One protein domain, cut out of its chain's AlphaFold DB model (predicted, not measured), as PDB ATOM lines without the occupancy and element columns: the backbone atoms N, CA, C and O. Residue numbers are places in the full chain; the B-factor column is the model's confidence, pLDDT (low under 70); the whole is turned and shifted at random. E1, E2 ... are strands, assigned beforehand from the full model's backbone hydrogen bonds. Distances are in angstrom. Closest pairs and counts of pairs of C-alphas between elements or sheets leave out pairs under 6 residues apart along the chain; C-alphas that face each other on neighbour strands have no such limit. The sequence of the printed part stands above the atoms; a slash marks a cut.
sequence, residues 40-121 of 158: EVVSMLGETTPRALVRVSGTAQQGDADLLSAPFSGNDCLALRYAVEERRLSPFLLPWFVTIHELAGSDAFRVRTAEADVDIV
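This is residues 40 to 121 of the 158 residues of an uncharacterized protein of Halolamina pelagica (UniProt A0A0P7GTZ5). A long two-stranded hairpin, E2 and E3, reaches away from a small three-stranded sheet of E1, E4 and E5, and a loop of residues 40 to 58 lies at the opposite end of the long axis from the hairpin's turn. A second loop, residues 63 to 78, joins the small sheet to the base of the hairpin. The printed part has 82 residues with no named helix and five named strands, E1 to E5 in chain order; the small sheet runs E1, E4, E5, and both sheets are antiparallel. The class is all strand, though strands hold 35 of the 82 residues, under half. The whole is extended, with a radius of gyration of the C-alphas of 18.8 A and spans of 57 by 28 by 21 A, a rod.

Begin at residues 40 to 41, which pair in parallel with residues 54 to 55. Next comes E1, residues 59 to 62, an edge strand and the antiparallel neighbour of E4, residues 109 to 112; look for N 61 and O 110, 2.8 A apart. On the way to the hairpin, residues 68 to 69 pair antiparallel with residues 76 to 77. E2, residues 79 to 89, and E3, residues 95 to 106, form a hairpin at 166 degrees between their directions, with N 80 and O 105 at 2.8 A and N 88 and O 96 at 2.8 A. E3 bends by 60 degrees at residue 100, and it runs on into E4 across a break of 2 residues, at 86 degrees. E2 and E3 are both apart from E1 and E4. E4 and E5, residues 117 to 120, form the second hairpin, at 153 degrees, where N 111 and O 118 are 2.8 A apart; E5 is the other edge strand and is apart from E2 and E3.

Find C-alpha 59 at (43.631, 9.186, -14.541); from there E1 runs 10.1 A to C-alpha 62. E2 starts at C-alpha 79 at (39.965, -1.329, -22.307) and covers 32.0 A to C-alpha 89. E3 covers 31.1 A from C-alpha 95 to C-alpha 106. E4, from C-alpha 109 to 112, and E5 each measure 9.9 A, and E5 ends at C-alpha 120 at (45.206, 8.137, -26.951).

The two C-alphas farthest apart are those of Glu 47 and Pro 91, 57.4 A. The printed part has no cut. The link from E1 to E2, 16 residues, is long; those from E2 to E3, E3 to E4 and E4 to E5 are tight. The mean pLDDT of the printed part is 83.7, and residues 46 to 48 are under 70.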
ATOM      1  N   GLU A  40      61.082   9.818 -20.380       75.69
ATOM      2  CA  GLU A  40      60.786  10.965 -19.534       75.69
ATOM      3  C   GLU A  40      59.295  10.982 -19.189       75.69
ATOM      4  O   GLU A  40      58.438  10.720 -20.043       75.69
ATOM      5  N   VAL A  41      58.997  11.236 -17.914       75.88
ATOM      6  CA  VAL A  41      57.621  11.396 -17.452       75.88
ATOM      7  C   VAL A  41      57.197  12.814 -17.786       75.88
ATOM      8  O   VAL A  41      57.755  13.761 -17.241       75.88
ATOM      9  N   VAL A  42      56.223  12.944 -18.676       78.69
ATOM     10  CA  VAL A  42      55.708  14.236 -19.129       78.69
ATOM     11  C   VAL A  42      54.220  14.328 -18.832       78.69
ATOM     12  O   VAL A  42      53.477  13.354 -18.976       78.69
ATOM     13  N   SER A  43      53.787  15.521 -18.444       70.75
ATOM     14  CA  SER A  43      52.371  15.824 -18.236       70.75
ATOM     15  C   SER A  43      51.708  16.492 -19.440       70.75
ATOM     16  O   SER A  43      50.488  16.512 -19.549       70.75
ATOM     17  N   MET A  44      52.501  17.027 -20.371       70.69
ATOM     18  CA  MET A  44      52.021  17.636 -21.609       70.69
ATOM     19  C   MET A  44      52.864  17.162 -22.792       70.69
ATOM     20  O   MET A  44      54.083  17.051 -22.691       70.69
ATOM     21  N   LEU A  45      52.223  16.927 -23.939       71.62
ATOM     22  CA  LEU A  45      52.916  16.533 -25.173       71.62
ATOM     23  C   LEU A  45      53.517  17.723 -25.942       71.62
ATOM     24  O   LEU A  45      54.396  17.521 -26.778       71.62
ATOM     25  N   GLY A  46      53.073  18.955 -25.664       64.19
ATOM     26  CA  GLY A  46      53.442  20.153 -26.432       64.19
ATOM     27  C   GLY A  46      54.942  20.478 -26.465       64.19
ATOM     28  O   GLY A  46      55.393  21.151 -27.386       64.19
ATOM     29  N   GLU A  47      55.719  19.966 -25.510       63.28
ATOM     30  CA  GLU A  47      57.165  20.213 -25.398       63.28
ATOM     31  C   GLU A  47      58.027  19.067 -25.959       63.28
ATOM     32  O   GLU A  47      59.257  19.140 -25.949       63.28
ATOM     33  N   THR A  48      57.412  17.993 -26.464       69.31
ATOM     34  CA  THR A  48      58.148  16.779 -26.846       69.31
ATOM     35  C   THR A  48      58.539  16.746 -28.321       69.31
ATOM     36  O   THR A  48      57.782  17.117 -29.217       69.31
ATOM     37  N   THR A  49      59.763  16.280 -28.588       73.88
ATOM     38  CA  THR A  49      60.273  16.133 -29.958       73.88
ATOM     39  C   THR A  49      59.443  15.084 -30.708       73.88
ATOM     40  O   THR A  49      59.202  14.003 -30.159       73.88
ATOM     41  N   PRO A  50      59.051  15.329 -31.974       72.81
ATOM     42  CA  PRO A  50      58.344  14.334 -32.772       72.81
ATOM     43  C   PRO A  50      59.079  12.986 -32.762       72.81
ATOM     44  O   PRO A  50      60.282  12.933 -33.018       72.81
ATOM     45  N   ARG A  51      58.350  11.889 -32.495       71.81
ATOM     46  CA  ARG A  51      58.856  10.497 -32.420       71.81
ATOM     47  C   ARG A  51      59.666  10.138 -31.159       71.81
ATOM     48  O   ARG A  51      60.190   9.023 -31.088       71.81
ATOM     49  N   ALA A  52      59.751  11.019 -30.163       77.31
ATOM     50  CA  ALA A  52      60.273  10.652 -28.849       77.31
ATOM     51  C   ALA A  52      59.326   9.672 -28.129       77.31
ATOM     52  O   ALA A  52      58.107   9.739 -28.278       77.31
ATOM     53  N   LEU A  53      59.898   8.746 -27.353       76.56
ATOM     54  CA  LEU A  53      59.132   7.905 -26.433       76.56
ATOM     55  C   LEU A  53      58.947   8.673 -25.130       76.56
ATOM     56  O   LEU A  53      59.930   9.106 -24.530       76.56
ATOM     57  N   VAL A  54      57.700   8.813 -24.700       82.25
ATOM     58  CA  VAL A  54      57.324   9.574 -23.507       82.25
ATOM     59  C   VAL A  54      56.437   8.725 -22.613       82.25
ATOM     60  O   VAL A  54      55.708   7.853 -23.096       82.25
ATOM     61  N   ARG A  55      56.499   8.970 -21.306       83.81
ATOM     62  CA  ARG A  55      55.618   8.336 -20.329       83.81
ATOM     63  C   ARG A  55      54.630   9.369 -19.808       83.81
ATOM     64  O   ARG A  55      55.032  10.352 -19.204       83.81
ATOM     65  N   VAL A  56      53.341   9.107 -19.992       84.25
ATOM     66  CA  VAL A  56      52.256   9.921 -19.432       84.25
ATOM     67  C   VAL A  56      51.629   9.147 -18.278       84.25
ATOM     68  O   VAL A  56      51.398   7.942 -18.388       84.25
ATOM     69  N   SER A  57      51.396   9.819 -17.154       85.38
ATOM     70  CA  SER A  57      50.763   9.233 -15.974       85.38
ATOM     71  C   SER A  57      49.618  10.124 -15.527       85.38
ATOM     72  O   SER A  57      49.785  11.332 -15.399       85.38
ATOM     73  N   GLY A  58      48.466   9.525 -15.266       88.50
ATOM     74  CA  GLY A  58      47.263  10.261 -14.913       88.50
ATOM     75  C   GLY A  58      46.076   9.333 -14.722       88.50
ATOM     76  O   GLY A  58      46.226   8.111 -14.668       88.50
ATOM     77  N   THR A  59      44.891   9.920 -14.629       89.81
ATOM     78  CA  THR A  59      43.631   9.186 -14.541       89.81
ATOM     79  C   THR A  59      43.096   8.932 -15.945       89.81
ATOM     80  O   THR A  59      42.915   9.873 -16.714       89.81
ATOM     81  N   ALA A  60      42.840   7.669 -16.286       89.31
ATOM     82  CA  ALA A  60      42.193   7.329 -17.548       89.31
ATOM     83  C   ALA A  60      40.717   7.760 -17.518       89.31
ATOM     84  O   ALA A  60      40.016   7.537 -16.530       89.31
ATOM     85  N   GLN A  61      40.264   8.398 -18.588       89.81
ATOM     86  CA  GLN A  61      38.917   8.924 -18.763       89.81
ATOM     87  C   GLN A  61      38.411   8.591 -20.163       89.81
ATOM     88  O   GLN A  61      39.193   8.369 -21.088       89.81
ATOM     89  N   GLN A  62      37.091   8.571 -20.308       87.62
ATOM     90  CA  GLN A  62      36.461   8.428 -21.612       87.62
ATOM     91  C   GLN A  62      36.874   9.593 -22.524       87.62
ATOM     92  O   GLN A  62      36.862  10.750 -22.100       87.62
ATOM     93  N   GLY A  63      37.303   9.254 -23.741       84.44
ATOM     94  CA  GLY A  63      37.543  10.217 -24.813       84.44
ATOM     95  C   GLY A  63      36.286  10.409 -25.660       84.44
ATOM     96  O   GLY A  63      35.171  10.282 -25.164       84.44
ATOM     97  N   ASP A  64      36.474  10.659 -26.952       83.75
ATOM     98  CA  ASP A  64      35.360  10.801 -27.901       83.75
ATOM     99  C   ASP A  64      34.788   9.451 -28.375       83.75
ATOM    100  O   ASP A  64      33.765   9.425 -29.056       83.75
ATOM    101  N   ALA A  65      35.448   8.339 -28.040       83.69
ATOM    102  CA  ALA A  65      35.007   6.999 -28.402       83.69
ATOM    103  C   ALA A  65      34.100   6.360 -27.337       83.69
ATOM    104  O   ALA A  65      34.081   6.756 -26.162       83.69
ATOM    105  N   ASP A  66      33.343   5.352 -27.767       85.19
ATOM    106  CA  ASP A  66      32.416   4.620 -26.913       85.19
ATOM    107  C   ASP A  66      33.161   3.685 -25.948       85.19
ATOM    108  O   ASP A  66      34.262   3.198 -26.214       85.19
ATOM    109  N   LEU A  67      32.546   3.419 -24.794       87.69
ATOM    110  CA  LEU A  67      33.072   2.442 -23.844       87.69
ATOM    111  C   LEU A  67      32.792   1.019 -24.329       87.69
ATOM    112  O   LEU A  67      31.741   0.715 -24.893       87.69
ATOM    113  N   LEU A  68      33.727   0.119 -24.046       86.94
ATOM    114  CA  LEU A  68      33.557  -1.304 -24.286       86.94
ATOM    115  C   LEU A  68      32.807  -1.926 -23.110       86.94
ATOM    116  O   LEU A  68      33.243  -1.804 -21.967       86.94
ATOM    117  N   SER A  69      31.726  -2.653 -23.376       89.31
ATOM    118  CA  SER A  69      31.004  -3.363 -22.317       89.31
ATOM    119  C   SER A  69      31.632  -4.737 -22.063       89.31
ATOM    120  O   SER A  69      31.799  -5.546 -22.982       89.31
ATOM    121  N   ALA A  70      32.009  -5.010 -20.814       87.12
ATOM    122  CA  ALA A  70      32.564  -6.295 -20.416       87.12
ATOM    123  C   ALA A  70      31.467  -7.379 -20.445       87.12
ATOM    124  O   ALA A  70      30.471  -7.256 -19.733       87.12
ATOM    125  N   PRO A  71      31.641  -8.484 -21.192       84.81
ATOM    126  CA  PRO A  71      30.531  -9.389 -21.500       84.81
ATOM    127  C   PRO A  71      29.981 -10.147 -20.288       84.81
ATOM    128  O   PRO A  71      28.825 -10.547 -20.303       84.81
ATOM    129  N   PHE A  72      30.793 -10.374 -19.251       86.81
ATOM    130  CA  PHE A  72      30.386 -11.171 -18.087       86.81
ATOM    131  C   PHE A  72      30.021 -10.334 -16.857       86.81
ATOM    132  O   PHE A  72      29.239 -10.795 -16.033       86.81
ATOM    133  N   SER A  73      30.579  -9.128 -16.713       85.06
ATOM    134  CA  SER A  73      30.252  -8.222 -15.604       85.06
ATOM    135  C   SER A  73      29.265  -7.122 -15.998       85.06
ATOM    136  O   SER A  73      28.635  -6.539 -15.124       85.06
ATOM    137  N   GLY A  74      29.123  -6.828 -17.294       84.81
ATOM    138  CA  GLY A  74      28.329  -5.707 -17.800       84.81
ATOM    139  C   GLY A  74      28.941  -4.332 -17.524       84.81
ATOM    140  O   GLY A  74      28.294  -3.326 -17.795       84.81
ATOM    141  N   ASN A  75      30.160  -4.273 -16.979       87.56
ATOM    142  CA  ASN A  75      30.827  -3.013 -16.667       87.56
ATOM    143  C   ASN A  75      31.345  -2.345 -17.942       87.56
ATOM    144  O   ASN A  75      32.016  -2.986 -18.754       87.56
ATOM    145  N   ASP A  76      31.122  -1.043 -18.058       90.12
ATOM    146  CA  ASP A  76      31.694  -0.241 -19.132       90.12
ATOM    147  C   ASP A  76      33.172   0.057 -18.852       90.12
ATOM    148  O   ASP A  76      33.559   0.481 -17.761       90.12
ATOM    149  N   CYS A  77      34.017  -0.206 -19.844       87.62
ATOM    150  CA  CYS A  77      35.468  -0.232 -19.729       87.62
ATOM    151  C   CYS A  77      36.119   0.504 -20.909       87.62
ATOM    152  O   CYS A  77      35.725   0.335 -22.058       87.62
ATOM    153  N   LEU A  78      37.183   1.269 -20.647       89.12
ATOM    154  CA  LEU A  78      37.999   1.897 -21.706       89.12
ATOM    155  C   LEU A  78      38.823   0.854 -22.482       89.12
ATOM    156  O   LEU A  78      39.061   0.964 -23.683       89.12
ATOM    157  N   ALA A  79      39.268  -0.178 -21.767       88.81
ATOM    158  CA  ALA A  79      39.965  -1.329 -22.307       88.81
ATOM    159  C   ALA A  79      39.553  -2.569 -21.522       88.81
ATOM    160  O   ALA A  79      39.381  -2.511 -20.304       88.81
ATOM    161  N   LEU A  80      39.424  -3.693 -22.217       88.88
ATOM    162  CA  LEU A  80      39.048  -4.965 -21.625       88.88
ATOM    163  C   LEU A  80      39.942  -6.089 -22.135       88.88
ATOM    164  O   LEU A  80      40.394  -6.104 -23.279       88.88
ATOM    165  N   ARG A  81      40.175  -7.060 -21.260       89.81
ATOM    166  CA  ARG A  81      40.711  -8.367 -21.609       89.81
ATOM    167  C   ARG A  81      39.997  -9.376 -20.739       89.81
ATOM    168  O   ARG A  81      40.117  -9.310 -19.519       89.81
ATOM    169  N   TYR A  82      39.258 -10.282 -21.354       88.94
ATOM    170  CA  TYR A  82      38.609 -11.362 -20.628       88.94
ATOM    171  C   TYR A  82      39.132 -12.703 -21.119       88.94
ATOM    172  O   TYR A  82      39.473 -12.868 -22.292       88.94
ATOM    173  N   ALA A  83      39.182 -13.656 -20.197       91.06
ATOM    174  CA  ALA A  83      39.545 -15.032 -20.465       91.06
ATOM    175  C   ALA A  83      38.537 -15.955 -19.781       91.06
ATOM    176  O   ALA A  83      38.144 -15.723 -18.638       91.06
ATOM    177  N   VAL A  84      38.129 -16.998 -20.493       90.94
ATOM    178  CA  VAL A  84      37.383 -18.124 -19.941       90.94
ATOM    179  C   VAL A  84      38.363 -19.272 -19.792       90.94
ATOM    180  O   VAL A  84      38.973 -19.710 -20.770       90.94
ATOM    181  N   GLU A  85      38.521 -19.747 -18.564       91.62
ATOM    182  CA  GLU A  85      39.495 -20.773 -18.220       91.62
ATOM    183  C   GLU A  85      38.806 -22.028 -17.691       91.62
ATOM    184  O   GLU A  85      37.920 -21.971 -16.841       91.62
ATOM    185  N   GLU A  86      39.256 -23.184 -18.165       88.69
ATOM    186  CA  GLU A  86      38.858 -24.480 -17.638       88.69
ATOM    187  C   GLU A  86      39.880 -24.964 -16.620       88.69
ATOM    188  O   GLU A  86      41.067 -25.116 -16.930       88.69
ATOM    189  N   ARG A  87      39.415 -25.280 -15.410       86.38
ATOM    190  CA  ARG A  87      40.252 -25.928 -14.403       86.38
ATOM    191  C   ARG A  87      40.367 -27.422 -14.702       86.38
ATOM    192  O   ARG A  87      39.457 -28.190 -14.400       86.38
ATOM    193  N   ARG A  88      41.514 -27.848 -15.226       85.31
ATOM    194  CA  ARG A  88      41.856 -29.257 -15.466       85.31
ATOM    195  C   ARG A  88      42.720 -29.822 -14.344       85.31
ATOM    196  O   ARG A  88      43.445 -29.092 -13.668       85.31
ATOM    197  N   LEU A  89      42.668 -31.138 -14.156       81.50
ATOM    198  CA  LEU A  89      43.630 -31.838 -13.309       81.50
ATOM    199  C   LEU A  89      44.903 -32.109 -14.116       81.50
ATOM    200  O   LEU A  89      44.848 -32.735 -15.174       81.50
ATOM    201  N   SER A  90      46.052 -31.656 -13.618       77.06
ATOM    202  CA  SER A  90      47.339 -32.071 -14.178       77.06
ATOM    203  C   SER A  90      47.646 -33.537 -13.824       77.06
ATOM    204  O   SER A  90      47.113 -34.057 -12.838       77.06
ATOM    205  N   PRO A  91      48.571 -34.196 -14.549       76.56
ATOM    206  CA  PRO A  91      49.083 -35.519 -14.173       76.56
ATOM    207  C   PRO A  91      49.652 -35.590 -12.744       76.56
ATOM    208  O   PRO A  91      49.762 -36.671 -12.179       76.56
ATOM    209  N   PHE A  92      49.993 -34.440 -12.152       80.50
ATOM    210  CA  PHE A  92      50.530 -34.305 -10.798       80.50
ATOM    211  C   PHE A  92      49.474 -33.855  -9.771       80.50
ATOM    212  O   PHE A  92      49.832 -33.353  -8.710       80.50
ATOM    213  N   LEU A  93      48.178 -34.006 -10.082       76.31
ATOM    214  CA  LEU A  93      47.028 -33.660  -9.226       76.31
ATOM    215  C   LEU A  93      46.915 -32.176  -8.834       76.31
ATOM    216  O   LEU A  93      46.053 -31.809  -8.037       76.31
ATOM    217  N   LEU A  94      47.739 -31.303  -9.412       76.50
ATOM    218  CA  LEU A  94      47.612 -29.862  -9.242       76.50
ATOM    219  C   LEU A  94      46.606 -29.307 -10.259       76.50
ATOM    220  O   LEU A  94      46.662 -29.707 -11.429       76.50
ATOM    221  N   PRO A  95      45.707 -28.395  -9.853       76.88
ATOM    222  CA  PRO A  95      44.838 -27.699 -10.789       76.88
ATOM    223  C   PRO A  95      45.667 -26.900 -11.797       76.88
ATOM    224  O   PRO A  95      46.556 -26.142 -11.411       76.88
ATOM    225  N   TRP A  96      45.355 -27.051 -13.079       84.69
ATOM    226  CA  TRP A  96      45.910 -26.251 -14.164       84.69
ATOM    227  C   TRP A  96      44.767 -25.593 -14.930       84.69
ATOM    228  O   TRP A  96      43.799 -26.261 -15.290       84.69
ATOM    229  N   PHE A  97      44.884 -24.296 -15.193       86.50
ATOM    230  CA  PHE A  97      43.880 -23.536 -15.927       86.50
ATOM    231  C   PHE A  97      44.249 -23.481 -17.411       86.50
ATOM    232  O   PHE A  97      45.352 -23.076 -17.773       86.50
ATOM    233  N   VAL A  98      43.340 -23.937 -18.271       87.56
ATOM    234  CA  VAL A  98      43.477 -23.840 -19.727       87.56
ATOM    235  C   VAL A  98      42.546 -22.747 -20.218       87.56
ATOM    236  O   VAL A  98      41.335 -22.859 -20.054       87.56
ATOM    237  N   THR A  99      43.096 -21.711 -20.844       90.69
ATOM    238  CA  THR A  99      42.298 -20.690 -21.523       90.69
ATOM    239  C   THR A  99      41.576 -21.324 -22.711       90.69
ATOM    240  O   THR A  99      42.214 -21.794 -23.651       90.69
ATOM    241  N   ILE A 100      40.248 -21.372 -22.651       89.31
ATOM    242  CA  ILE A 100      39.398 -21.853 -23.747       89.31
ATOM    243  C   ILE A 100      39.127 -20.717 -24.723       89.31
ATOM    244  O   ILE A 100      39.141 -20.912 -25.936       89.31
ATOM    245  N   HIS A 101      38.852 -19.534 -24.181       87.25
ATOM    246  CA  HIS A 101      38.485 -18.372 -24.967       87.25
ATOM    247  C   HIS A 101      39.088 -17.122 -24.354       87.25
ATOM    248  O   HIS A 101      39.101 -16.966 -23.134       87.25
ATOM    249  N   GLU A 102      39.585 -16.241 -25.208       88.88
ATOM    250  CA  GLU A 102      40.198 -14.988 -24.808       88.88
ATOM    251  C   GLU A 102      39.869 -13.913 -25.836       88.88
ATOM    252  O   GLU A 102      39.925 -14.149 -27.044       88.88
ATOM    253  N   LEU A 103      39.562 -12.715 -25.350       86.75
ATOM    254  CA  LEU A 103      39.423 -11.537 -26.188       86.75
ATOM    255  C   LEU A 103      40.011 -10.332 -25.464       86.75
ATOM    256  O   LEU A 103      39.811 -10.151 -24.262       86.75
ATOM    257  N   ALA A 104      40.723  -9.501 -26.218       87.31
ATOM    258  CA  ALA A 104      41.245  -8.223 -25.764       87.31
ATOM    259  C   ALA A 104      40.789  -7.114 -26.714       87.31
ATOM    260  O   ALA A 104      40.769  -7.304 -27.931       87.31
ATOM    261  N   GLY A 105      40.446  -5.961 -26.153       84.38
ATOM    262  CA  GLY A 105      40.019  -4.786 -26.896       84.38
ATOM    263  C   GLY A 105      40.301  -3.504 -26.120       84.38
ATOM    264  O   GLY A 105      40.342  -3.495 -24.892       84.38
ATOM    265  N   SER A 106      40.507  -2.418 -26.849       85.06
ATOM    266  CA  SER A 106      40.615  -1.064 -26.308       85.06
ATOM    267  C   SER A 106      40.118  -0.094 -27.364       85.06
ATOM    268  O   SER A 106      40.510  -0.254 -28.524       85.06
ATOM    269  N   ASP A 107      39.341   0.903 -26.965       85.62
ATOM    270  CA  ASP A 107      39.024   2.038 -27.832       85.62
ATOM    271  C   ASP A 107      39.917   3.244 -27.490       85.62
ATOM    272  O   ASP A 107      40.775   3.165 -26.602       85.62
ATOM    273  N   ALA A 108      39.764   4.348 -28.215       86.75
ATOM    274  CA  ALA A 108      40.424   5.600 -27.900       86.75
ATOM    275  C   ALA A 108      39.950   6.135 -26.539       86.75
ATOM    276  O   ALA A 108      38.763   6.163 -26.220       86.75
ATOM    277  N   PHE A 109      40.893   6.590 -25.720       88.38
ATOM    278  CA  PHE A 109      40.602   7.156 -24.406       88.38
ATOM    279  C   PHE A 109      41.551   8.303 -24.091       88.38
ATOM    280  O   PHE A 109      42.534   8.539 -24.791       88.38
ATOM    281  N   ARG A 110      41.266   9.023 -23.012       90.31
ATOM    282  CA  ARG A 110      42.050  10.171 -22.568       90.31
ATOM    283  C   ARG A 110      42.749   9.866 -21.257       90.31
ATOM    284  O   ARG A 110      42.198   9.199 -20.388       90.31
ATOM    285  N   VAL A 111      43.958  10.378 -21.082       89.88
ATOM    286  CA  VAL A 111      44.656  10.377 -19.797       89.88
ATOM    287  C   VAL A 111      44.687  11.801 -19.272       89.88
ATOM    288  O   VAL A 111      45.356  12.665 -19.835       89.88
ATOM    289  N   ARG A 112      43.965  12.037 -18.178       90.25
ATOM    290  CA  ARG A 112      43.976  13.304 -17.455       90.25
ATOM    291  C   ARG A 112      45.168  13.347 -16.514       90.25
ATOM    292  O   ARG A 112      45.214  12.611 -15.525       90.25
ATOM    293  N   THR A 113      46.131  14.195 -16.832       89.00
ATOM    294  CA  THR A 113      47.268  14.506 -15.957       89.00
ATOM    295  C   THR A 113      46.920  15.688 -15.044       89.00
ATOM    296  O   THR A 113      45.794  16.190 -15.075       89.00
ATOM    297  N   ALA A 114      47.854  16.126 -14.196       85.56
ATOM    298  CA  ALA A 114      47.617  17.300 -13.356       85.56
ATOM    299  C   ALA A 114      47.550  18.598 -14.184       85.56
ATOM    300  O   ALA A 114      46.884  19.550 -13.780       85.56
ATOM    301  N   GLU A 115      48.202  18.622 -15.346       83.75
ATOM    302  CA  GLU A 115      48.378  19.822 -16.152       83.75
ATOM    303  C   GLU A 115      47.562  19.811 -17.455       83.75
ATOM    304  O   GLU A 115      47.114  20.869 -17.898       83.75
ATOM    305  N   ALA A 116      47.353  18.645 -18.072       85.62
ATOM    306  CA  ALA A 116      46.637  18.525 -19.343       85.62
ATOM    307  C   ALA A 116      45.912  17.190 -19.535       85.62
ATOM    308  O   ALA A 116      46.203  16.177 -18.894       85.62
ATOM    309  N   ASP A 117      45.014  17.204 -20.508       86.81
ATOM    310  CA  ASP A 117      44.360  16.030 -21.059       86.81
ATOM    311  C   ASP A 117      45.146  15.526 -22.276       86.81
ATOM    312  O   ASP A 117      45.451  16.291 -23.193       86.81
ATOM    313  N   VAL A 118      45.494  14.239 -22.277       86.25
ATOM    314  CA  VAL A 118      46.249  13.592 -23.358       86.25
ATOM    315  C   VAL A 118      45.386  12.534 -24.034       86.25
ATOM    316  O   VAL A 118      45.039  11.532 -23.409       86.25
ATOM    317  N   ASP A 119      45.067  12.733 -25.312       86.69
ATOM    318  CA  ASP A 119      44.278  11.782 -26.100       86.69
ATOM    319  C   ASP A 119      45.134  10.611 -26.615       86.69
ATOM    320  O   ASP A 119      46.220  10.795 -27.171       86.69
ATOM    321  N   ILE A 120      44.625   9.388 -26.455       83.88
ATOM    322  CA  ILE A 120      45.206   8.137 -26.951       83.88
ATOM    323  C   ILE A 120      44.342   7.664 -28.125       83.88
ATOM    324  O   ILE A 120      43.268   7.108 -27.919       83.88
ATOM    325  N   VAL A 121      44.789   7.939 -29.355       74.19
ATOM    326  CA  VAL A 121      43.887   8.028 -30.524       74.19
ATOM    327  C   VAL A 121      43.791   6.744 -31.370       74.19
ATOM    328  O   VAL A 121      42.854   6.604 -32.140       74.19
TER     329      VAL A 121